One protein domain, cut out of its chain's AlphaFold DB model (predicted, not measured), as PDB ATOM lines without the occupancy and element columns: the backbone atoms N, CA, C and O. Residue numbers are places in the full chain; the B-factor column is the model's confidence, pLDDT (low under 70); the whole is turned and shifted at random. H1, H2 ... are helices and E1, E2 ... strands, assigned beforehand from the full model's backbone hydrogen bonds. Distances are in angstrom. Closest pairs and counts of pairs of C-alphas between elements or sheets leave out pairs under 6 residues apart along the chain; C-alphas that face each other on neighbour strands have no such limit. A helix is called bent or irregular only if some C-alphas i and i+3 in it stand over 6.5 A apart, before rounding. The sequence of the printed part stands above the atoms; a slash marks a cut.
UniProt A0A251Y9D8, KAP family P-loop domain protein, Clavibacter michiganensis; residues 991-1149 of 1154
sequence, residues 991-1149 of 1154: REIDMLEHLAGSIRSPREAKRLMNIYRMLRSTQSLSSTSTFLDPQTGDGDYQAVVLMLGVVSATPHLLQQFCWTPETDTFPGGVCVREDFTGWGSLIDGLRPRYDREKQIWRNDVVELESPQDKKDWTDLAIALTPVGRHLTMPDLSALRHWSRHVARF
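This is residues 991 to 1149 of the 1154 residues of the protein "KAP family P-loop domain protein" of Clavibacter michiganensis (UniProt A0A251Y9D8). Helix H3 forms the core, with H1, H2, H6 and H7 packed round it; H5 is beside H6, and H4 turns off one end of H3. A small hairpin, E1 and E2, lies at one end of the longest span, and the loop of residues 1022 to 1040 lies toward the other. The printed part has 159 residues with seven named helices and two strands, in the order H1 H2 H3 H4 H5 E1 E2 H6 H7; the two strands are antiparallel and the class is mostly helix. It is compact, with a radius of gyration of the C-alphas of 15.8 A and spans of 52 by 35 by 26 A.

Find C-alpha 991 at (-31.860, 46.712, -60.361); from there H1 runs to residue 1001, 18.1 A. H2 follows, residues 1006 to 1021, 22.5 A. Next look for H3, residues 1041 to 1053, 18.1 A, then H4, residues 1055 to 1063, and H5, residues 1083 to 1089. Strands E1, residues 1093 to 1095, and E2, residues 1100 to 1102, come next. H6 starts at C-alpha 1111 (-51.813, 37.769, -30.249) and runs 25.2 A to residue 1128. H7, residues 1137 to 1149, 20.0 A, ends at C-alpha 1149 (-26.166, 37.593, -40.028). H1 is irregular, with C-alphas 998 and 1001 7.3 A apart; H4, H6 and H7 are only just irregular, at 7.0 A for 1056 and 1059, 7.0 A for 1123 and 1126, and 6.8 A for 1141 and 1144.

Begin at the hub, H3. H1, H2, H3 and H6 form an up and down bundle, each running against the one before. H3 touches H6 at a shallow tilt of 29 degrees, the closest C-alphas being Ala 1053 and Leu 1120, 6.0 A. It touches H7 at a steep tilt of 45 degrees, closest at C-alphas 1043 and 1139, 5.2 A. H3 and H4 only just touch, only at the corner, with 3 pairs of C-alphas within 8 A. H5 touches residues 1121 to 1128 of H6, closest at C-alphas 1083 and 1128, 5.7 A. In the hairpin E1 and E2, N 1093 and O 1102 are within hydrogen-bond range at 2.8 A. Every O i to N i+4 pair is within range in H2, H3 and H5; H1 has 3 of 7, with 6 of 8 for O i to N i+3, H4 3 of 5, H6 12 of 14 and H7 5 of 9.

The farthest C-alphas, Ser 1027 and Gln 1099, are 52.7 A apart. The printed part has no cut; the links H2 to H3 and H4 to H5 are long. Look for pLDDT under 70 at residues 1021 to 1030 and 1033 to 1038.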
ATOM      1  N   ARG A 991     -30.878  47.724 -60.780       81.31
ATOM      2  CA  ARG A 991     -31.860  46.712 -60.361       81.31
ATOM      3  C   ARG A 991     -31.647  46.205 -58.938       81.31
ATOM      4  O   ARG A 991     -32.624  46.001 -58.227       81.31
ATOM      5  N   GLU A 992     -30.398  46.006 -58.514       84.75
ATOM      6  CA  GLU A 992     -30.089  45.652 -57.121       84.75
ATOM      7  C   GLU A 992     -30.540  46.772 -56.172       84.75
ATOM      8  O   GLU A 992     -31.181  46.496 -55.159       84.75
ATOM      9  N   ILE A 993     -30.258  48.030 -56.531       86.19
ATOM     10  CA  ILE A 993     -30.665  49.216 -55.762       86.19
ATOM     11  C   ILE A 993     -32.193  49.323 -55.718       86.19
ATOM     12  O   ILE A 993     -32.758  49.381 -54.629       86.19
ATOM     13  N   ASP A 994     -32.866  49.258 -56.869       88.00
ATOM     14  CA  ASP A 994     -34.327  49.307 -56.958       88.00
ATOM     15  C   ASP A 994     -34.964  48.183 -56.121       88.00
ATOM     16  O   ASP A 994     -35.950  48.402 -55.424       88.00
ATOM     17  N   MET A 995     -34.389  46.975 -56.124       87.19
ATOM     18  CA  MET A 995     -34.892  45.855 -55.325       87.19
ATOM     19  C   MET A 995     -34.714  46.086 -53.816       87.19
ATOM     20  O   MET A 995     -35.635  45.813 -53.046       87.19
ATOM     21  N   LEU A 996     -33.574  46.637 -53.386       90.12
ATOM     22  CA  LEU A 996     -33.331  47.027 -51.992       90.12
ATOM     23  C   LEU A 996     -34.277  48.144 -51.529       90.12
ATOM     24  O   LEU A 996     -34.725  48.118 -50.384       90.12
ATOM     25  N   GLU A 997     -34.642  49.084 -52.406       91.31
ATOM     26  CA  GLU A 997     -35.594  50.163 -52.095       91.31
ATOM     27  C   GLU A 997     -36.985  49.642 -51.695       91.31
ATOM     28  O   GLU A 997     -37.662  50.251 -50.865       91.31
ATOM     29  N   HIS A 998     -37.397  48.463 -52.174       91.44
ATOM     30  CA  HIS A 998     -38.668  47.843 -51.772       91.44
ATOM     31  C   HIS A 998     -38.701  47.410 -50.296       91.44
ATOM     32  O   HIS A 998     -39.783  47.161 -49.759       91.44
ATOM     33  N   LEU A 999     -37.547  47.359 -49.618       89.81
ATOM     34  CA  LEU A 999     -37.454  47.092 -48.181       89.81
ATOM     35  C   LEU A 999     -37.745  48.318 -47.306       89.81
ATOM     36  O   LEU A 999     -37.838  48.167 -46.088       89.81
ATOM     37  N   ALA A1000     -37.954  49.502 -47.893       86.25
ATOM     38  CA  ALA A1000     -38.156  50.756 -47.164       86.25
ATOM     39  C   ALA A1000     -39.238  50.691 -46.072       86.25
ATOM     40  O   ALA A1000     -39.110  51.336 -45.039       86.25
ATOM     41  N   GLY A1001     -40.299  49.898 -46.272       81.81
ATOM     42  CA  GLY A1001     -41.376  49.742 -45.284       81.81
ATOM     43  C   GLY A1001     -40.984  48.959 -44.023       81.81
ATOM     44  O   GLY A1001     -41.694  49.029 -43.021       81.81
ATOM     45  N   SER A1002     -39.871  48.223 -44.068       81.88
ATOM     46  CA  SER A1002     -39.386  47.369 -42.973       81.88
ATOM     47  C   SER A1002     -38.228  47.996 -42.200       81.88
ATOM     48  O   SER A1002     -37.969  47.598 -41.070       81.88
ATOM     49  N   ILE A1003     -37.538  48.966 -42.804       86.56
ATOM     50  CA  ILE A1003     -36.379  49.644 -42.227       86.56
ATOM     51  C   ILE A1003     -36.836  50.958 -41.601       86.56
ATOM     52  O   ILE A1003     -37.374  51.823 -42.287       86.56
ATOM     53  N   ARG A1004     -36.611  51.124 -40.298       78.81
ATOM     54  CA  ARG A1004     -37.123  52.274 -39.535       78.81
ATOM     55  C   ARG A1004     -36.055  53.307 -39.218       78.81
ATOM     56  O   ARG A1004     -36.387  54.469 -38.978       78.81
ATOM     57  N   SER A1005     -34.782  52.909 -39.241       87.06
ATOM     58  CA  SER A1005     -33.662  53.794 -38.915       87.06
ATOM     59  C   SER A1005     -32.558  53.815 -39.984       87.06
ATOM     60  O   SER A1005     -32.310  52.807 -40.652       87.06
ATOM     61  N   PRO A1006     -31.823  54.936 -40.120       87.62
ATOM     62  CA  PRO A1006     -30.637  55.017 -40.976       87.62
ATOM     63  C   PRO A1006     -29.581  53.948 -40.666       87.62
ATOM     64  O   PRO A1006     -28.914  53.443 -41.568       87.62
ATOM     65  N   ARG A1007     -29.433  53.568 -39.392       85.31
ATOM     66  CA  ARG A1007     -28.486  52.527 -38.976       85.31
ATOM     67  C   ARG A1007     -28.876  51.146 -39.494       85.31
ATOM     68  O   ARG A1007     -28.017  50.396 -39.952       85.31
ATOM     69  N   GLU A1008     -30.161  50.803 -39.439       86.75
ATOM     70  CA  GLU A1008     -30.667  49.567 -40.041       86.75
ATOM     71  C   GLU A1008     -30.438  49.562 -41.556       86.75
ATOM     72  O   GLU A1008     -30.000  48.548 -42.091       86.75
ATOM     73  N   ALA A1009     -30.635  50.700 -42.233       88.19
ATOM     74  CA  ALA A1009     -30.368  50.840 -43.664       88.19
ATOM     75  C   ALA A1009     -28.886  50.613 -44.014       88.19
ATOM     76  O   ALA A1009     -28.565  49.846 -44.923       88.19
ATOM     77  N   LYS A1010     -27.965  51.224 -43.256       85.88
ATOM     78  CA  LYS A1010     -26.518  51.014 -43.426       85.88
ATOM     79  C   LYS A1010     -26.109  49.572 -43.136       85.88
ATOM     80  O   LYS A1010     -25.332  48.990 -43.892       85.88
ATOM     81  N   ARG A1011     -26.660  48.964 -42.080       84.38
ATOM     82  CA  ARG A1011     -26.431  47.551 -41.753       84.38
ATOM     83  C   ARG A1011     -26.913  46.636 -42.875       84.38
ATOM     84  O   ARG A1011     -26.156  45.763 -43.289       84.38
ATOM     85  N   LEU A1012     -28.134  46.846 -43.368       88.94
ATOM     86  CA  LEU A1012     -28.707  46.116 -44.499       88.94
ATOM     87  C   LEU A1012     -27.759  46.167 -45.700       88.94
ATOM     88  O   LEU A1012     -27.408  45.126 -46.250       88.94
ATOM     89  N   MET A1013     -27.296  47.368 -46.054       85.62
ATOM     90  CA  MET A1013     -26.373  47.575 -47.165       85.62
ATOM     91  C   MET A1013     -25.032  46.862 -46.942       85.62
ATOM     92  O   MET A1013     -24.558  46.155 -47.827       85.62
ATOM     93  N   ASN A1014     -24.431  46.984 -45.757       83.75
ATOM     94  CA  ASN A1014     -23.162  46.327 -45.436       83.75
ATOM     95  C   ASN A1014     -23.283  44.789 -45.480       83.75
ATOM     96  O   ASN A1014     -22.405  44.121 -46.027       83.75
ATOM     97  N   ILE A1015     -24.379  44.219 -44.964       85.75
ATOM     98  CA  ILE A1015     -24.637  42.770 -45.027       85.75
ATOM     99  C   ILE A1015     -24.873  42.327 -46.475       85.75
ATOM    100  O   ILE A1015     -24.309  41.321 -46.897       85.75
ATOM    101  N   TYR A1016     -25.656  43.078 -47.253       86.62
ATOM    102  CA  TYR A1016     -25.888  42.788 -48.668       86.62
ATOM    103  C   TYR A1016     -24.574  42.770 -49.463       86.62
ATOM    104  O   TYR A1016     -24.295  41.817 -50.189       86.62
ATOM    105  N   ARG A1017     -23.726  43.786 -49.270       79.69
ATOM    106  CA  ARG A1017     -22.409  43.925 -49.910       79.69
ATOM    107  C   ARG A1017     -21.461  42.782 -49.548       79.69
ATOM    108  O   ARG A1017     -20.794  42.230 -50.420       79.69
ATOM    109  N   MET A1018     -21.467  42.362 -48.287       77.25
ATOM    110  CA  MET A1018     -20.709  41.197 -47.832       77.25
ATOM    111  C   MET A1018     -21.245  39.882 -48.415       77.25
ATOM    112  O   MET A1018     -20.471  39.042 -48.853       77.25
ATOM    113  N   LEU A1019     -22.561  39.676 -48.475       79.88
ATOM    114  CA  LEU A1019     -23.128  38.473 -49.098       79.88
ATOM    115  C   LEU A1019     -22.804  38.421 -50.597       79.88
ATOM    116  O   LEU A1019     -22.398  37.378 -51.107       79.88
ATOM    117  N   ARG A1020     -22.884  39.564 -51.276       76.69
ATOM    118  CA  ARG A1020     -22.485  39.735 -52.675       76.69
ATOM    119  C   ARG A1020     -21.004  39.424 -52.912       76.69
ATOM    120  O   ARG A1020     -20.673  38.802 -53.920       76.69
ATOM    121  N   SER A1021     -20.119  39.800 -51.986       69.75
ATOM    122  CA  SER A1021     -18.672  39.560 -52.108       69.75
ATOM    123  C   SER A1021     -18.281  38.090 -51.993       69.75
ATOM    124  O   SER A1021     -17.347  37.643 -52.657       69.75
ATOM    125  N   THR A1022     -19.023  37.304 -51.207       62.88
ATOM    126  CA  THR A1022     -18.723  35.875 -51.011       62.88
ATOM    127  C   THR A1022     -18.853  35.029 -52.283       62.88
ATOM    128  O   THR A1022     -18.370  33.898 -52.307       62.88
ATOM    129  N   GLN A1023     -19.448  35.566 -53.356       55.69
ATOM    130  CA  GLN A1023     -19.707  34.838 -54.602       55.69
ATOM    131  C   GLN A1023     -19.033  35.402 -55.857       55.69
ATOM    132  O   GLN A1023     -19.268  34.889 -56.951       55.69
ATOM    133  N   SER A1024     -18.117  36.368 -55.732       48.53
ATOM    134  CA  SER A1024     -17.249  36.782 -56.850       48.53
ATOM    135  C   SER A1024     -16.062  35.831 -57.095       48.53
ATOM    136  O   SER A1024     -15.184  36.135 -57.899       48.53
ATOM    137  N   LEU A1025     -16.025  34.669 -56.427       39.50
ATOM    138  CA  LEU A1025     -14.915  33.709 -56.469       39.50
ATOM    139  C   LEU A1025     -15.075  32.593 -57.528       39.50
ATOM    140  O   LEU A1025     -14.162  31.782 -57.703       39.50
ATOM    141  N   SER A1026     -16.187  32.529 -58.279       44.47
ATOM    142  CA  SER A1026     -16.338  31.562 -59.381       44.47
ATOM    143  C   SER A1026     -16.990  32.144 -60.640       44.47
ATOM    144  O   SER A1026     -17.919  32.943 -60.592       44.47
ATOM    145  N   SER A1027     -16.545  31.660 -61.804       39.41
ATOM    146  CA  SER A1027     -17.154  31.930 -63.116       39.41
ATOM    147  C   SER A1027     -18.532  31.268 -63.311       39.41
ATOM    148  O   SER A1027     -19.065  31.287 -64.415       39.41
ATOM    149  N   THR A1028     -19.077  30.642 -62.263       44.41
ATOM    150  CA  THR A1028     -20.373  29.944 -62.221       44.41
ATOM    151  C   THR A1028     -21.388  30.631 -61.302       44.41
ATOM    152  O   THR A1028     -22.454  30.071 -61.066       44.41
ATOM    153  N   SER A1029     -21.072  31.815 -60.767       58.12
ATOM    154  CA  SER A1029     -21.971  32.557 -59.879       58.12
ATOM    155  C   SER A1029     -23.283  32.931 -60.581       58.12
ATOM    156  O   SER A1029     -23.279  33.644 -61.583       58.12
ATOM    157  N   THR A1030     -24.403  32.460 -60.029       63.62
ATOM    158  CA  THR A1030     -25.784  32.809 -60.410       63.62
ATOM    159  C   THR A1030     -26.293  34.057 -59.685       63.62
ATOM    160  O   THR A1030     -27.448  34.450 -59.849       63.62
ATOM    161  N   PHE A1031     -25.436  34.715 -58.890       72.88
ATOM    162  CA  PHE A1031     -25.809  35.887 -58.096       72.88
ATOM    163  C   PHE A1031     -26.337  37.043 -58.959       72.88
ATOM    164  O   PHE A1031     -27.303  37.699 -58.577       72.88
ATOM    165  N   LEU A1032     -25.738  37.255 -60.137       73.12
ATOM    166  CA  LEU A1032     -26.174  38.212 -61.156       73.12
ATOM    167  C   LEU A1032     -26.013  37.583 -62.546       73.12
ATOM    168  O   LEU A1032     -24.883  37.356 -62.982       73.12
ATOM    169  N   ASP A1033     -27.113  37.351 -63.262       66.12
ATOM    170  CA  ASP A1033     -27.085  36.959 -64.671       66.12
ATOM    171  C   ASP A1033     -26.622  38.155 -65.530       66.12
ATOM    172  O   ASP A1033     -27.291  39.194 -65.563       66.12
ATOM    173  N   PRO A1034     -25.494  38.039 -66.254       58.50
ATOM    174  CA  PRO A1034     -24.969  39.119 -67.087       58.50
ATOM    175  C   PRO A1034     -25.878  39.532 -68.253       58.50
ATOM    176  O   PRO A1034     -25.710  40.632 -68.775       58.50
ATOM    177  N   GLN A1035     -26.783  38.659 -68.708       55.06
ATOM    178  CA  GLN A1035     -27.653  38.903 -69.862       55.06
ATOM    179  C   GLN A1035     -29.016  39.446 -69.450       55.06
ATOM    180  O   GLN A1035     -29.531  40.367 -70.085       55.06
ATOM    181  N   THR A1036     -29.608  38.875 -68.400       61.91
ATOM    182  CA  THR A1036     -30.945  39.277 -67.950       61.91
ATOM    183  C   THR A1036     -30.897  40.358 -66.881       61.91
ATOM    184  O   THR A1036     -31.832  41.152 -66.833       61.91
ATOM    185  N   GLY A1037     -29.826  40.449 -66.082       59.72
ATOM    186  CA  GLY A1037     -29.736  41.313 -64.898       59.72
ATOM    187  C   GLY A1037     -30.510  40.783 -63.683       59.72
ATOM    188  O   GLY A1037     -30.594  41.473 -62.666       59.72
ATOM    189  N   ASP A1038     -31.084  39.584 -63.793       65.50
ATOM    190  CA  ASP A1038     -31.798  38.884 -62.726       65.50
ATOM    191  C   ASP A1038     -30.874  37.833 -62.093       65.50
ATOM    192  O   ASP A1038     -29.864  37.453 -62.674       65.50
ATOM    193  N   GLY A1039     -31.144  37.384 -60.872       78.00
ATOM    194  CA  GLY A1039     -30.251  36.432 -60.212       78.00
ATOM    195  C   GLY A1039     -30.580  36.214 -58.749       78.00
ATOM    196  O   GLY A1039     -31.564  36.749 -58.227       78.00
ATOM    197  N   ASP A1040     -29.726  35.450 -58.074       84.50
ATOM    198  CA  ASP A1040     -29.971  35.041 -56.689       84.50
ATOM    199  C   ASP A1040     -29.949  36.206 -55.687       84.50
ATOM    200  O   ASP A1040     -30.403  36.050 -54.549       84.50
ATOM    201  N   TYR A1041     -29.485  37.396 -56.090       86.06
ATOM    202  CA  TYR A1041     -29.578  38.600 -55.263       86.06
ATOM    203  C   TYR A1041     -31.014  38.875 -54.792       86.06
ATOM    204  O   TYR A1041     -31.210  39.352 -53.678       86.06
ATOM    205  N   GLN A1042     -32.028  38.522 -55.591       89.50
ATOM    206  CA  GLN A1042     -33.437  38.683 -55.226       89.50
ATOM    207  C   GLN A1042     -33.818  37.820 -54.012       89.50
ATOM    208  O   GLN A1042     -34.546  38.278 -53.128       89.50
ATOM    209  N   ALA A1043     -33.286  36.594 -53.929       88.12
ATOM    210  CA  ALA A1043     -33.458  35.722 -52.769       88.12
ATOM    211  C   ALA A1043     -32.767  36.313 -51.537       88.12
ATOM    212  O   ALA A1043     -33.332  36.294 -50.444       88.12
ATOM    213  N   VAL A1044     -31.577  36.891 -51.716       89.31
ATOM    214  CA  VAL A1044     -30.853  37.575 -50.640       89.31
ATOM    215  C   VAL A1044     -31.625  38.793 -50.130       89.31
ATOM    216  O   VAL A1044     -31.801  38.917 -48.921       89.31
ATOM    217  N   VAL A1045     -32.150  39.650 -51.011       90.62
ATOM    218  CA  VAL A1045     -32.953  40.820 -50.610       90.62
ATOM    219  C   VAL A1045     -34.220  40.394 -49.863       90.62
ATOM    220  O   VAL A1045     -34.525  40.967 -48.819       90.62
ATOM    221  N   LEU A1046     -34.926  39.354 -50.327       90.75
ATOM    222  CA  LEU A1046     -36.105  38.836 -49.625       90.75
ATOM    223  C   LEU A1046     -35.753  38.343 -48.213       90.75
ATOM    224  O   LEU A1046     -36.427  38.696 -47.247       90.75
ATOM    225  N   MET A1047     -34.674  37.565 -48.084       89.00
ATOM    226  CA  MET A1047     -34.199  37.048 -46.798       89.00
ATOM    227  C   MET A1047     -33.741  38.163 -45.857       89.00
ATOM    228  O   MET A1047     -34.041  38.126 -44.665       89.00
ATOM    229  N   LEU A1048     -33.068  39.190 -46.379       90.25
ATOM    230  CA  LEU A1048     -32.718  40.379 -45.607       90.25
ATOM    231  C   LEU A1048     -33.960  41.167 -45.176       90.25
ATOM    232  O   LEU A1048     -33.963  41.726 -44.081       90.25
ATOM    233  N   GLY A1049     -35.030  41.158 -45.974       88.69
ATOM    234  CA  GLY A1049     -36.335  41.682 -45.578       88.69
ATOM    235  C   GLY A1049     -36.930  40.953 -44.375       88.69
ATOM    236  O   GLY A1049     -37.399  41.607 -43.448       88.69
ATOM    237  N   VAL A1050     -36.825  39.620 -44.324       88.50
ATOM    238  CA  VAL A1050     -37.248  38.819 -43.157       88.50
ATOM    239  C   VAL A1050     -36.419  39.174 -41.920       88.50
ATOM    240  O   VAL A1050     -36.978  39.438 -40.856       88.50
ATOM    241  N   VAL A1051     -35.088  39.229 -42.066       86.62
ATOM    242  CA  VAL A1051     -34.158  39.577 -40.976       86.62
ATOM    243  C   VAL A1051     -34.386  41.003 -40.469       86.62
ATOM    244  O   VAL A1051     -34.219  41.258 -39.280       86.62
ATOM    245  N   SER A1052     -34.776  41.926 -41.347       84.62
ATOM    246  CA  SER A1052     -34.982  43.329 -40.982       84.62
ATOM    247  C   SER A1052     -36.362  43.592 -40.378       84.62
ATOM    248  O   SER A1052     -36.470  44.378 -39.445       84.62
ATOM    249  N   ALA A1053     -37.412  42.933 -40.878       82.94
ATOM    250  CA  ALA A1053     -38.777  43.126 -40.395       82.94
ATOM    251  C   ALA A1053     -39.036  42.396 -39.068       82.94
ATOM    252  O   ALA A1053     -39.511  42.997 -38.106       82.94
ATOM    253  N   THR A1054     -38.724  41.098 -39.008       84.06
ATOM    254  CA  THR A1054     -39.002  40.234 -37.847       84.06
ATOM    255  C   THR A1054     -37.939  39.132 -37.733       84.06
ATOM    256  O   THR A1054     -38.204  37.974 -38.076       84.06
ATOM    257  N   PRO A1055     -36.726  39.442 -37.236       83.88
ATOM    258  CA  PRO A1055     -35.610  38.491 -37.238       83.88
ATOM    259  C   PRO A1055     -35.875  37.197 -36.454       83.88
ATOM    260  O   PRO A1055     -35.312  36.157 -36.785       83.88
ATOM    261  N   HIS A1056     -36.759  37.223 -35.451       85.94
ATOM    262  CA  HIS A1056     -37.124  36.036 -34.666       85.94
ATOM    263  C   HIS A1056     -37.982  35.022 -35.429       85.94
ATOM    264  O   HIS A1056     -37.976  33.844 -35.085       85.94
ATOM    265  N   LEU A1057     -38.660  35.449 -36.498       89.31
ATOM    266  CA  LEU A1057     -39.428  34.554 -37.361       89.31
ATOM    267  C   LEU A1057     -38.569  33.877 -38.430       89.31
ATOM    268  O   LEU A1057     -39.061  32.985 -39.111       89.31
ATOM    269  N   LEU A1058     -37.291  34.251 -38.577       88.50
ATOM    270  CA  LEU A1058     -36.403  33.724 -39.617       88.50
ATOM    271  C   LEU A1058     -36.318  32.193 -39.598       88.50
ATOM    272  O   LEU A1058     -36.442  31.549 -40.638       88.50
ATOM    273  N   GLN A1059     -36.145  31.613 -38.408       86.75
ATOM    274  CA  GLN A1059     -36.014  30.168 -38.254       86.75
ATOM    275  C   GLN A1059     -37.311  29.448 -38.641       86.75
ATOM    276  O   GLN A1059     -37.279  28.484 -39.408       86.75
ATOM    277  N   GLN A1060     -38.455  29.957 -38.169       88.56
ATOM    278  CA  GLN A1060     -39.770  29.404 -38.491       88.56
ATOM    279  C   GLN A1060     -40.072  29.543 -39.990       88.56
ATOM    280  O   GLN A1060     -40.477  28.579 -40.638       88.56
ATOM    281  N   PHE A1061     -39.813  30.715 -40.566       90.00
ATOM    282  CA  PHE A1061     -40.008  30.994 -41.985       90.00
ATOM    283  C   PHE A1061     -39.203  30.045 -42.883       90.00
ATOM    284  O   PHE A1061     -39.722  29.573 -43.894       90.00
ATOM    285  N   CYS A1062     -37.958  29.728 -42.516       88.88
ATOM    286  CA  CYS A1062     -37.085  28.878 -43.322       88.88
ATOM    287  C   CYS A1062     -37.276  27.379 -43.082       88.88
ATOM    288  O   CYS A1062     -37.450  26.640 -44.049       88.88
ATOM    289  N   TRP A1063     -37.246  26.911 -41.834       89.62
ATOM    290  CA  TRP A1063     -37.011  25.493 -41.524       89.62
ATOM    291  C   TRP A1063     -38.163  24.776 -40.822       89.62
ATOM    292  O   TRP A1063     -37.982  23.635 -40.400       89.62
ATOM    293  N   THR A1064     -39.348  25.385 -40.716       90.56
ATOM    294  CA  THR A1064     -40.502  24.663 -40.156       90.56
ATOM    295  C   THR A1064     -40.834  23.437 -41.018       90.56
ATOM    296  O   THR A1064     -40.985  23.597 -42.234       90.56
ATOM    297  N   PRO A1065     -40.947  22.230 -40.429       87.00
ATOM    298  CA  PRO A1065     -41.303  21.025 -41.169       87.00
ATOM    299  C   PRO A1065     -42.663  21.148 -41.855       87.00
ATOM    300  O   PRO A1065     -43.576  21.798 -41.340       87.00
ATOM    301  N   GLU A1066     -42.808  20.491 -43.000       85.06
ATOM    302  CA  GLU A1066     -44.110  20.320 -43.638       85.06
ATOM    303  C   GLU A1066     -45.001  19.408 -42.784       85.06
ATOM    304  O   GLU A1066     -44.533  18.457 -42.152       85.06
ATOM    305  N   THR A1067     -46.295  19.718 -42.740       83.62
ATOM    306  CA  THR A1067     -47.292  18.909 -42.035       83.62
ATOM    307  C   THR A1067     -48.450  18.596 -42.971       83.62
ATOM    308  O   THR A1067     -48.676  19.313 -43.942       83.62
ATOM    309  N   ASP A1068     -49.290  17.626 -42.608       76.38
ATOM    310  CA  ASP A1068     -50.544  17.331 -43.326       76.38
ATOM    311  C   ASP A1068     -51.511  18.534 -43.395       76.38
ATOM    312  O   ASP A1068     -52.566  18.476 -44.029       76.38
ATOM    313  N   THR A1069     -51.205  19.617 -42.676       74.00
ATOM    314  CA  THR A1069     -52.105  20.745 -42.450       74.00
ATOM    315  C   THR A1069     -51.633  22.032 -43.107       74.00
ATOM    316  O   THR A1069     -52.480  22.854 -43.465       74.00
ATOM    317  N   PHE A1070     -50.326  22.214 -43.284       81.88
ATOM    318  CA  PHE A1070     -49.750  23.373 -43.956       81.88
ATOM    319  C   PHE A1070     -48.385  23.038 -44.588       81.88
ATOM    320  O   PHE A1070     -47.658  22.204 -44.047       81.88
ATOM    321  N   PRO A1071     -48.007  23.727 -45.686       82.44
ATOM    322  CA  PRO A1071     -46.805  23.418 -46.472       82.44
ATOM    323  C   PRO A1071     -45.455  23.618 -45.758       82.44
ATOM    324  O   PRO A1071     -44.418  23.221 -46.280       82.44
ATOM    325  N   GLY A1072     -45.426  24.296 -44.607       87.12
ATOM    326  CA  GLY A1072     -44.208  24.517 -43.824       87.12
ATOM    327  C   GLY A1072     -43.305  25.629 -44.371       87.12
ATOM    328  O   GLY A1072     -43.704  26.452 -45.210       87.12
ATOM    329  N   GLY A1073     -42.079  25.675 -43.842       88.38
ATOM    330  CA  GLY A1073     -41.070  26.693 -44.130       88.38
ATOM    331  C   GLY A1073     -40.494  26.598 -45.545       88.38
ATOM    332  O   GLY A1073     -40.488  25.540 -46.177       88.38
ATOM    333  N   VAL A1074     -39.971  27.715 -46.056       87.25
ATOM    334  CA  VAL A1074     -39.540  27.843 -47.462       87.25
ATOM    335  C   VAL A1074     -38.382  26.918 -47.853       87.25
ATOM    336  O   VAL A1074     -38.186  26.650 -49.039       87.25
ATOM    337  N   CYS A1075     -37.614  26.407 -46.885       86.06
ATOM    338  CA  CYS A1075     -36.519  25.480 -47.155       86.06
ATOM    339  C   CYS A1075     -36.941  24.007 -47.198       86.06
ATOM    340  O   CYS A1075     -36.179  23.200 -47.727       86.06
ATOM    341  N   VAL A1076     -38.113  23.670 -46.653       84.81
ATOM    342  CA  VAL A1076     -38.611  22.287 -46.540       84.81
ATOM    343  C   VAL A1076     -39.778  22.028 -47.498       84.81
ATOM    344  O   VAL A1076     -39.918  20.915 -47.983       84.81
ATOM    345  N   ARG A1077     -40.551  23.065 -47.841       85.56
ATOM    346  CA  ARG A1077     -41.713  23.002 -48.740       85.56
ATOM    347  C   ARG A1077     -41.364  22.487 -50.136       85.56
ATOM    348  O   ARG A1077     -40.542  23.119 -50.802       85.56
ATOM    349  N   GLU A1078     -42.036  21.441 -50.620       72.81
ATOM    350  CA  GLU A1078     -41.826  20.888 -51.973       72.81
ATOM    351  C   GLU A1078     -42.588  21.642 -53.081       72.81
ATOM    352  O   GLU A1078     -42.023  21.877 -54.152       72.81
ATOM    353  N   ASP A1079     -43.810  22.112 -52.806       72.44
ATOM    354  CA  ASP A1079     -44.672  22.792 -53.784       72.44
ATOM    355  C   ASP A1079     -44.505  24.326 -53.796       72.44
ATOM    356  O   ASP A1079     -44.631  25.006 -52.774       72.44
ATOM    357  N   PHE A1080     -44.304  24.914 -54.983       83.56
ATOM    358  CA  PHE A1080     -44.259  26.369 -55.181       83.56
ATOM    359  C   PHE A1080     -45.225  26.820 -56.282       83.56
ATOM    360  O   PHE A1080     -45.043  26.524 -57.459       83.56
ATOM    361  N   THR A1081     -46.250  27.585 -55.900       78.81
ATOM    362  CA  THR A1081     -47.284  28.094 -56.822       78.81
ATOM    363  C   THR A1081     -47.042  29.539 -57.276       78.81
ATOM    364  O   THR A1081     -47.801  30.055 -58.093       78.81
ATOM    365  N   GLY A1082     -46.038  30.220 -56.712       85.88
ATOM    366  CA  GLY A1082     -45.693  31.615 -57.009       85.88
ATOM    367  C   GLY A1082     -45.540  32.507 -55.769       85.88
ATOM    368  O   GLY A1082     -46.112  32.241 -54.710       85.88
ATOM    369  N   TRP A1083     -44.794  33.606 -55.920       86.75
ATOM    370  CA  TRP A1083     -44.412  34.524 -54.834       86.75
ATOM    371  C   TRP A1083     -45.589  35.217 -54.143       86.75
ATOM    372  O   TRP A1083     -45.598  35.328 -52.919       86.75
ATOM    373  N   GLY A1084     -46.610  35.622 -54.904       85.31
ATOM    374  CA  GLY A1084     -47.830  36.211 -54.339       85.31
ATOM    375  C   GLY A1084     -48.573  35.239 -53.419       85.31
ATOM    376  O   GLY A1084     -48.918  35.601 -52.303       85.31
ATOM    377  N   SER A1085     -48.719  33.979 -53.847       86.94
ATOM    378  CA  SER A1085     -49.341  32.914 -53.043       86.94
ATOM    379  C   SER A1085     -48.533  32.605 -51.782       86.94
ATOM    380  O   SER A1085     -49.100  32.455 -50.705       86.94
ATOM    381  N   LEU A1086     -47.197  32.577 -51.889       88.50
ATOM    382  CA  LEU A1086     -46.314  32.351 -50.746       88.50
ATOM    383  C   LEU A1086     -46.461  33.449 -49.687       88.50
ATOM    384  O   LEU A1086     -46.614  33.127 -48.513       88.50
ATOM    385  N   ILE A1087     -46.443  34.722 -50.092       89.69
ATOM    386  CA  ILE A1087     -46.527  35.864 -49.167       89.69
ATOM    387  C   ILE A1087     -47.936  36.015 -48.592       89.69
ATOM    388  O   ILE A1087     -48.085  36.240 -47.391       89.69
ATOM    389  N   ASP A1088     -48.978  35.840 -49.407       89.31
ATOM    390  CA  ASP A1088     -50.357  35.813 -48.911       89.31
ATOM    391  C   ASP A1088     -50.587  34.633 -47.957       89.31
ATOM    392  O   ASP A1088     -51.347  34.757 -46.995       89.31
ATOM    393  N   GLY A1089     -49.871  33.527 -48.169       89.19
ATOM    394  CA  GLY A1089     -49.845  32.357 -47.302       89.19
ATOM    395  C   GLY A1089     -49.266  32.594 -45.907       89.19
ATOM    396  O   GLY A1089     -49.611  31.867 -44.976       89.19
ATOM    397  N   LEU A1090     -48.442  33.633 -45.722       91.75
ATOM    398  CA  LEU A1090     -47.894  34.015 -44.413       91.75
ATOM    399  C   LEU A1090     -48.918  34.741 -43.534       91.75
ATOM    400  O   LEU A1090     -48.764  34.780 -42.309       91.75
ATOM    401  N   ARG A1091     -49.965  35.318 -44.142       93.12
ATOM    402  CA  ARG A1091     -50.983  36.085 -43.422       93.12
ATOM    403  C   ARG A1091     -51.770  35.156 -42.488       93.12
ATOM    404  O   ARG A1091     -52.273  34.127 -42.947       93.12
ATOM    405  N   PRO A1092     -51.948  35.522 -41.207       93.44
ATOM    406  CA  PRO A1092     -52.771  34.750 -40.284       93.44
ATOM    407  C   PRO A1092     -54.201  34.555 -40.801       93.44
ATOM    408  O   PRO A1092     -54.901  35.512 -41.141       93.44
ATOM    409  N   ARG A1093     -54.658  33.305 -40.812       92.12
ATOM    410  CA  ARG A1093     -56.010  32.883 -41.185       92.12
ATOM    411  C   ARG A1093     -56.636  32.106 -40.037       92.12
ATOM    412  O   ARG A1093     -55.963  31.366 -39.320       92.12
ATOM    413  N   TYR A1094     -57.937  32.287 -39.849       89.44
ATOM    414  CA  TYR A1094     -58.671  31.569 -38.815       89.44
ATOM    415  C   TYR A1094     -59.228  30.258 -39.369       89.44
ATOM    416  O   TYR A1094     -60.072  30.275 -40.269       89.44
ATOM    417  N   ASP A1095     -58.765  29.134 -38.825       84.31
ATOM    418  CA  ASP A1095     -59.292  27.815 -39.143       84.31
ATOM    419  C   ASP A1095     -60.548  27.544 -38.312       84.31
ATOM    420  O   ASP A1095     -60.500  27.405 -37.087       84.31
ATOM    421  N   ARG A1096     -61.698  27.470 -38.988       82.25
ATOM    422  CA  ARG A1096     -62.990  27.251 -38.328       82.25
ATOM    423  C   ARG A1096     -63.197  25.809 -37.865       82.25
ATOM    424  O   ARG A1096     -63.970  25.613 -36.933       82.25
ATOM    425  N   GLU A1097     -62.547  24.827 -38.481       79.56
ATOM    426  CA  GLU A1097     -62.701  23.411 -38.124       79.56
ATOM    427  C   GLU A1097     -61.873  23.065 -36.886       79.56
ATOM    428  O   GLU A1097     -62.346  22.355 -36.001       79.56
ATOM    429  N   LYS A1098     -60.668  23.636 -36.783       78.12
ATOM    430  CA  LYS A1098     -59.751  23.424 -35.653       78.12
ATOM    431  C   LYS A1098     -59.817  24.502 -34.568       78.12
ATOM    432  O   LYS A1098     -59.217  24.329 -33.515       78.12
ATOM    433  N   GLN A1099     -60.551  25.595 -34.802       84.00
ATOM    434  CA  GLN A1099     -60.700  26.740 -33.884       84.00
ATOM    435  C   GLN A1099     -59.377  27.449 -33.526       84.00
ATOM    436  O   GLN A1099     -59.291  28.131 -32.504       84.00
ATOM    437  N   ILE A1100     -58.366  27.350 -34.388       85.88
ATOM    438  CA  ILE A1100     -57.031  27.934 -34.197       85.88
ATOM    439  C   ILE A1100     -56.734  28.991 -35.261       85.88
ATOM    440  O   ILE A1100     -57.274  28.967 -36.369       85.88
ATOM    441  N   TRP A1101     -55.856  29.934 -34.931       89.12
ATOM    442  CA  TRP A1101     -55.236  30.788 -35.941       89.12
ATOM    443  C   TRP A1101     -54.015  30.072 -36.501       89.12
ATOM    444  O   TRP A1101     -53.287  29.435 -35.752       89.12
ATOM    445  N   ARG A1102     -53.789  30.169 -37.808       90.19
ATOM    446  CA  ARG A1102     -52.635  29.562 -38.475       90.19
ATOM    447  C   ARG A1102     -52.250  30.335 -39.726       90.19
ATOM    448  O   ARG A1102     -53.042  31.128 -40.231       90.19
ATOM    449  N   ASN A1103     -51.067  30.074 -40.247       92.19
ATOM    450  CA  ASN A1103     -50.683  30.435 -41.608       92.19
ATOM    451  C   ASN A1103     -50.109  29.192 -42.318       92.19
ATOM    452  O   ASN A1103     -50.256  28.077 -41.821       92.19
ATOM    453  N   ASP A1104     -49.486  29.365 -43.484       90.19
ATOM    454  CA  ASP A1104     -48.929  28.244 -44.258       90.19
ATOM    455  C   ASP A1104     -47.619  27.680 -43.678       90.19
ATOM    456  O   ASP A1104     -47.018  26.787 -44.276       90.19
ATOM    457  N   VAL A1105     -47.167  28.196 -42.532       88.62
ATOM    458  CA  VAL A1105     -45.900  27.832 -41.891       88.62
ATOM    459  C   VAL A1105     -46.115  27.292 -40.479       88.62
ATOM    460  O   VAL A1105     -45.511  26.284 -40.143       88.62
ATOM    461  N   VAL A1106     -46.950  27.933 -39.656       90.38
ATOM    462  CA  VAL A1106     -47.139  27.609 -38.233       90.38
ATOM    463  C   VAL A1106     -48.585  27.813 -37.763       90.38
ATOM    464  O   VAL A1106     -49.361  28.596 -38.324       90.38
ATOM    465  N   GLU A1107     -48.932  27.139 -36.666       90.06
ATOM    466  CA  GLU A1107     -50.097  27.472 -35.841       90.06
ATOM    467  C   GLU A1107     -49.760  28.663 -34.923       90.06
ATOM    468  O   GLU A1107     -48.645  28.786 -34.423       90.06
ATOM    469  N   LEU A1108     -50.709  29.583 -34.741       88.06
ATOM    470  CA  LEU A1108     -50.506  30.879 -34.090       88.06
ATOM    471  C   LEU A1108     -51.288  30.944 -32.778       88.06
ATOM    472  O   LEU A1108     -52.508  31.157 -32.768       88.06
ATOM    473  N   GLU A1109     -50.570  30.811 -31.667       81.12
ATOM    474  CA  GLU A1109     -51.164  30.746 -30.332       81.12
ATOM    475  C   GLU A1109     -51.334  32.136 -29.701       81.12
ATOM    476  O   GLU A1109     -52.397  32.433 -29.145       81.12
ATOM    477  N   SER A1110     -50.344  33.033 -29.830       86.38
ATOM    478  CA  SER A1110     -50.384  34.341 -29.168       86.38
ATOM    479  C   SER A1110     -50.898  35.481 -30.073       86.38
ATOM    480  O   SER A1110     -50.775  35.438 -31.302       86.38
ATOM    481  N   PRO A1111     -51.489  36.552 -29.499       84.94
ATOM    482  CA  PRO A1111     -51.813  37.769 -30.249       84.94
ATOM    483  C   PRO A1111     -50.582  38.463 -30.847       84.94
ATOM    484  O   PRO A1111     -50.709  39.128 -31.874       84.94
ATOM    485  N   GLN A1112     -49.419  38.305 -30.210       86.06
ATOM    486  CA  GLN A1112     -48.157  38.883 -30.659       86.06
ATOM    487  C   GLN A1112     -47.650  38.159 -31.912       86.06
ATOM    488  O   GLN A1112     -47.386  38.827 -32.904       86.06
ATOM    489  N   ASP A1113     -47.702  36.823 -31.950       87.00
ATOM    490  CA  ASP A1113     -47.319  36.041 -33.140       87.00
ATOM    491  C   ASP A1113     -48.182  36.414 -34.349       87.00
ATOM    492  O   ASP A1113     -47.690  36.588 -35.461       87.00
ATOM    493  N   LYS A1114     -49.491  36.605 -34.146       89.44
ATOM    494  CA  LYS A1114     -50.391  37.052 -35.223       89.44
ATOM    495  C   LYS A1114     -49.969  38.406 -35.774       89.44
ATOM    496  O   LYS A1114     -50.039  38.616 -36.983       89.44
ATOM    497  N   LYS A1115     -49.569  39.327 -34.897       89.25
ATOM    498  CA  LYS A1115     -49.088  40.643 -35.301       89.25
ATOM    499  C   LYS A1115     -47.767  40.519 -36.058       89.25
ATOM    500  O   LYS A1115     -47.689  41.034 -37.164       89.25
ATOM    501  N   ASP A1116     -46.804  39.764 -35.539       89.25
ATOM    502  CA  ASP A1116     -45.474  39.620 -36.138       89.25
ATOM    503  C   ASP A1116     -45.538  38.959 -37.526       89.25
ATOM    504  O   ASP A1116     -44.945  39.456 -38.480       89.25
ATOM    505  N   TRP A1117     -46.356  37.914 -37.698       92.44
ATOM    506  CA  TRP A1117     -46.585  37.296 -39.011       92.44
ATOM    507  C   TRP A1117     -47.373  38.193 -39.979       92.44
ATOM    508  O   TRP A1117     -47.158  38.138 -41.192       92.44
ATOM    509  N   THR A1118     -48.268  39.044 -39.467       91.38
ATOM    510  CA  THR A1118     -48.963  40.052 -40.287       91.38
ATOM    511  C   THR A1118     -47.994  41.137 -40.753       91.38
ATOM    512  O   THR A1118     -47.983  41.471 -41.938       91.38
ATOM    513  N   ASP A1119     -47.162  41.646 -39.845       89.00
ATOM    514  CA  ASP A1119     -46.159  42.673 -40.114       89.00
ATOM    515  C   ASP A1119     -45.110  42.145 -41.108       89.00
ATOM    516  O   ASP A1119     -44.788  42.838 -42.073       89.00
ATOM    517  N   LEU A1120     -44.682  40.882 -40.971       90.44
ATOM    518  CA  LEU A1120     -43.807  40.207 -41.934       90.44
ATOM    519  C   LEU A1120     -44.454  40.091 -43.323       90.44
ATOM    520  O   LEU A1120     -43.833  40.424 -44.331       90.44
ATOM    521  N   ALA A1121     -45.716  39.662 -43.413       90.88
ATOM    522  CA  ALA A1121     -46.404  39.560 -44.701       90.88
ATOM    523  C   ALA A1121     -46.559  40.932 -45.386       90.88
ATOM    524  O   ALA A1121     -46.395  41.047 -46.605       90.88
ATOM    525  N   ILE A1122     -46.845  41.989 -44.615       89.44
ATOM    526  CA  ILE A1122     -46.918  43.371 -45.113       89.44
ATOM    527  C   ILE A1122     -45.545  43.833 -45.611       89.44
ATOM    528  O   ILE A1122     -45.455  44.351 -46.723       89.44
ATOM    529  N   ALA A1123     -44.494  43.592 -44.827       87.31
ATOM    530  CA  ALA A1123     -43.110  43.932 -45.141       87.31
ATOM    531  C   ALA A1123     -42.611  43.289 -46.445       87.31
ATOM    532  O   ALA A1123     -41.960  43.952 -47.251       87.31
ATOM    533  N   LEU A1124     -42.945  42.017 -46.686       90.19
ATOM    534  CA  LEU A1124     -42.488  41.284 -47.874       90.19
ATOM    535  C   LEU A1124     -43.355  41.522 -49.118       90.19
ATOM    536  O   LEU A1124     -42.904  41.249 -50.229       90.19
ATOM    537  N   THR A1125     -44.582  42.039 -48.973       91.31
ATOM    538  CA  THR A1125     -45.515  42.242 -50.102       91.31
ATOM    539  C   THR A1125     -44.926  43.106 -51.235       91.31
ATOM    540  O   THR A1125     -45.082  42.710 -52.392       91.31
ATOM    541  N   PRO A1126     -44.263  44.257 -50.976       89.12
ATOM    542  CA  PRO A1126     -43.630  45.055 -52.026       89.12
ATOM    543  C   PRO A1126     -42.545  44.270 -52.763       89.12
ATOM    544  O   PRO A1126     -42.614  44.159 -53.979       89.12
ATOM    545  N   VAL A1127     -41.621  43.644 -52.031       88.75
ATOM    546  CA  VAL A1127     -40.527  42.837 -52.600       88.75
ATOM    547  C   VAL A1127     -41.081  41.707 -53.467       88.75
ATOM    548  O   VAL A1127     -40.665  41.527 -54.608       88.75
ATOM    549  N   GLY A1128     -42.093  40.999 -52.964       86.31
ATOM    550  CA  GLY A1128     -42.728  39.864 -53.628       86.31
ATOM    551  C   GLY A1128     -43.319  40.138 -55.005       86.31
ATOM    552  O   GLY A1128     -43.380  39.230 -55.829       86.31
ATOM    553  N   ARG A1129     -43.749  41.379 -55.269       88.19
ATOM    554  CA  ARG A1129     -44.303  41.791 -56.573       88.19
ATOM    555  C   ARG A1129     -43.235  41.950 -57.652       88.19
ATOM    556  O   ARG A1129     -43.580  41.940 -58.829       88.19
ATOM    557  N   HIS A1130     -41.978  42.101 -57.246       87.25
ATOM    558  CA  HIS A1130     -40.837  42.338 -58.127       87.25
ATOM    559  C   HIS A1130     -39.899  41.125 -58.229       87.25
ATOM    560  O   HIS A1130     -38.909  41.187 -58.954       87.25
ATOM    561  N   LEU A1131     -40.219  40.010 -57.558       88.31
ATOM    562  CA  LEU A1131     -39.478  38.754 -57.688       88.31
ATOM    563  C   LEU A1131     -39.761  38.092 -59.041       88.31
ATOM    564  O   LEU A1131     -40.911  37.795 -59.368       88.31
ATOM    565  N   THR A1132     -38.701  37.808 -59.796       85.31
ATOM    566  CA  THR A1132     -38.758  37.117 -61.097       85.31
ATOM    567  C   THR A1132     -38.222  35.684 -61.041       85.31
ATOM    568  O   THR A1132     -38.347  34.947 -62.018       85.31
ATOM    569  N   MET A1133     -37.677  35.256 -59.894       85.44
ATOM    570  CA  MET A1133     -37.160  33.896 -59.694       85.44
ATOM    571  C   MET A1133     -38.254  32.825 -59.902       85.44
ATOM    572  O   MET A1133     -39.364  32.988 -59.387       85.44
ATOM    573  N   PRO A1134     -37.962  31.719 -60.612       80.94
ATOM    574  CA  PRO A1134     -38.971  30.726 -60.989       80.94
ATOM    575  C   PRO A1134     -39.350  29.751 -59.861       80.94
ATOM    576  O   PRO A1134     -40.439  29.181 -59.904       80.94
ATOM    577  N   ASP A1135     -38.478  29.548 -58.869       85.81
ATOM    578  CA  ASP A1135     -38.657  28.572 -57.790       85.81
ATOM    579  C   ASP A1135     -37.971  28.998 -56.470       85.81
ATOM    580  O   ASP A1135     -37.440  30.104 -56.340       85.81
ATOM    581  N   LEU A1136     -38.000  28.114 -55.463       87.62
ATOM    582  CA  LEU A1136     -37.418  28.337 -54.128       87.62
ATOM    583  C   LEU A1136     -35.936  27.926 -54.012       87.62
ATOM    584  O   LEU A1136     -35.374  27.988 -52.915       87.62
ATOM    585  N   SER A1137     -35.286  27.484 -55.095       84.44
ATOM    586  CA  SER A1137     -33.925  26.926 -55.047       84.44
ATOM    587  C   SER A1137     -32.895  27.938 -54.528       84.44
ATOM    588  O   SER A1137     -32.116  27.620 -53.623       84.44
ATOM    589  N   ALA A1138     -32.967  29.184 -55.002       82.69
ATOM    590  CA  ALA A1138     -32.105  30.276 -54.559       82.69
ATOM    591  C   ALA A1138     -32.299  30.598 -53.065       82.69
ATOM    592  O   ALA A1138     -31.325  30.759 -52.328       82.69
ATOM    593  N   LEU A1139     -33.543  30.606 -52.565       84.81
ATOM    594  CA  LEU A1139     -33.816  30.809 -51.135       84.81
ATOM    595  C   LEU A1139     -33.263  29.675 -50.272       84.81
ATOM    596  O   LEU A1139     -32.674  29.932 -49.222       84.81
ATOM    597  N   ARG A1140     -33.405  28.420 -50.714       87.50
ATOM    598  CA  ARG A1140     -32.825  27.260 -50.021       87.50
ATOM    599  C   ARG A1140     -31.311  27.390 -49.898       87.50
ATOM    600  O   ARG A1140     -30.776  27.153 -48.817       87.50
ATOM    601  N   HIS A1141     -30.640  27.824 -50.962       83.69
ATOM    602  CA  HIS A1141     -29.195  28.043 -50.961       83.69
ATOM    603  C   HIS A1141     -28.771  29.181 -50.015       83.69
ATOM    604  O   HIS A1141     -27.878  29.011 -49.179       83.69
ATOM    605  N   TRP A1142     -29.432  30.337 -50.100       84.31
ATOM    606  CA  TRP A1142     -29.025  31.542 -49.376       84.31
ATOM    607  C   TRP A1142     -29.508  31.615 -47.926       84.31
ATOM    608  O   TRP A1142     -28.862  32.277 -47.118       84.31
ATOM    609  N   SER A1143     -30.564  30.888 -47.554       84.75
ATOM    610  CA  SER A1143     -31.123  30.871 -46.190       84.75
ATOM    611  C   SER A1143     -30.068  30.647 -45.100       84.75
ATOM    612  O   SER A1143     -29.982  31.419 -44.147       84.75
ATOM    613  N   ARG A1144     -29.196  29.646 -45.276       81.81
ATOM    614  CA  ARG A1144     -28.121  29.306 -44.326       81.81
ATOM    615  C   ARG A1144     -27.029  30.369 -44.248       81.81
ATOM    616  O   ARG A1144     -26.391  30.509 -43.209       81.81
ATOM    617  N   HIS A1145     -26.789  31.086 -45.342       83.19
ATOM    618  CA  HIS A1145     -25.783  32.142 -45.410       83.19
ATOM    619  C   HIS A1145     -26.306  33.419 -44.751       83.19
ATOM    620  O   HIS A1145     -25.614  34.001 -43.923       83.19
ATOM    621  N   VAL A1146     -27.551  33.803 -45.048       84.06
ATOM    622  CA  VAL A1146     -28.191  34.994 -44.477       84.06
ATOM    623  C   VAL A1146     -28.480  34.819 -42.984       84.06
ATOM    624  O   VAL A1146     -28.266  35.753 -42.217       84.06
ATOM    625  N   ALA A1147     -28.880  33.623 -42.537       82.75
ATOM    626  CA  ALA A1147     -29.155  33.366 -41.121       82.75
ATOM    627  C   ALA A1147     -27.946  33.569 -40.198       82.75
ATOM    628  O   ALA A1147     -28.121  33.906 -39.032       82.75
ATOM    629  N   ARG A1148     -26.716  33.473 -40.720       82.44
ATOM    630  CA  ARG A1148     -25.493  33.798 -39.961       82.44
ATOM    631  C   ARG A1148     -25.369  35.282 -39.606       82.44
ATOM    632  O   ARG A1148     -24.576  35.621 -38.738       82.44
ATOM    633  N   PHE A1149     -26.137  36.147 -40.266       80.25
ATOM    634  CA  PHE A1149     -26.166  37.593 -40.028       80.25
ATOM    635  C   PHE A1149     -27.383  38.039 -39.205       80.25
ATOM    636  O   PHE A1149     -27.662  39.233 -39.111       80.25
TER     637      PHE A1149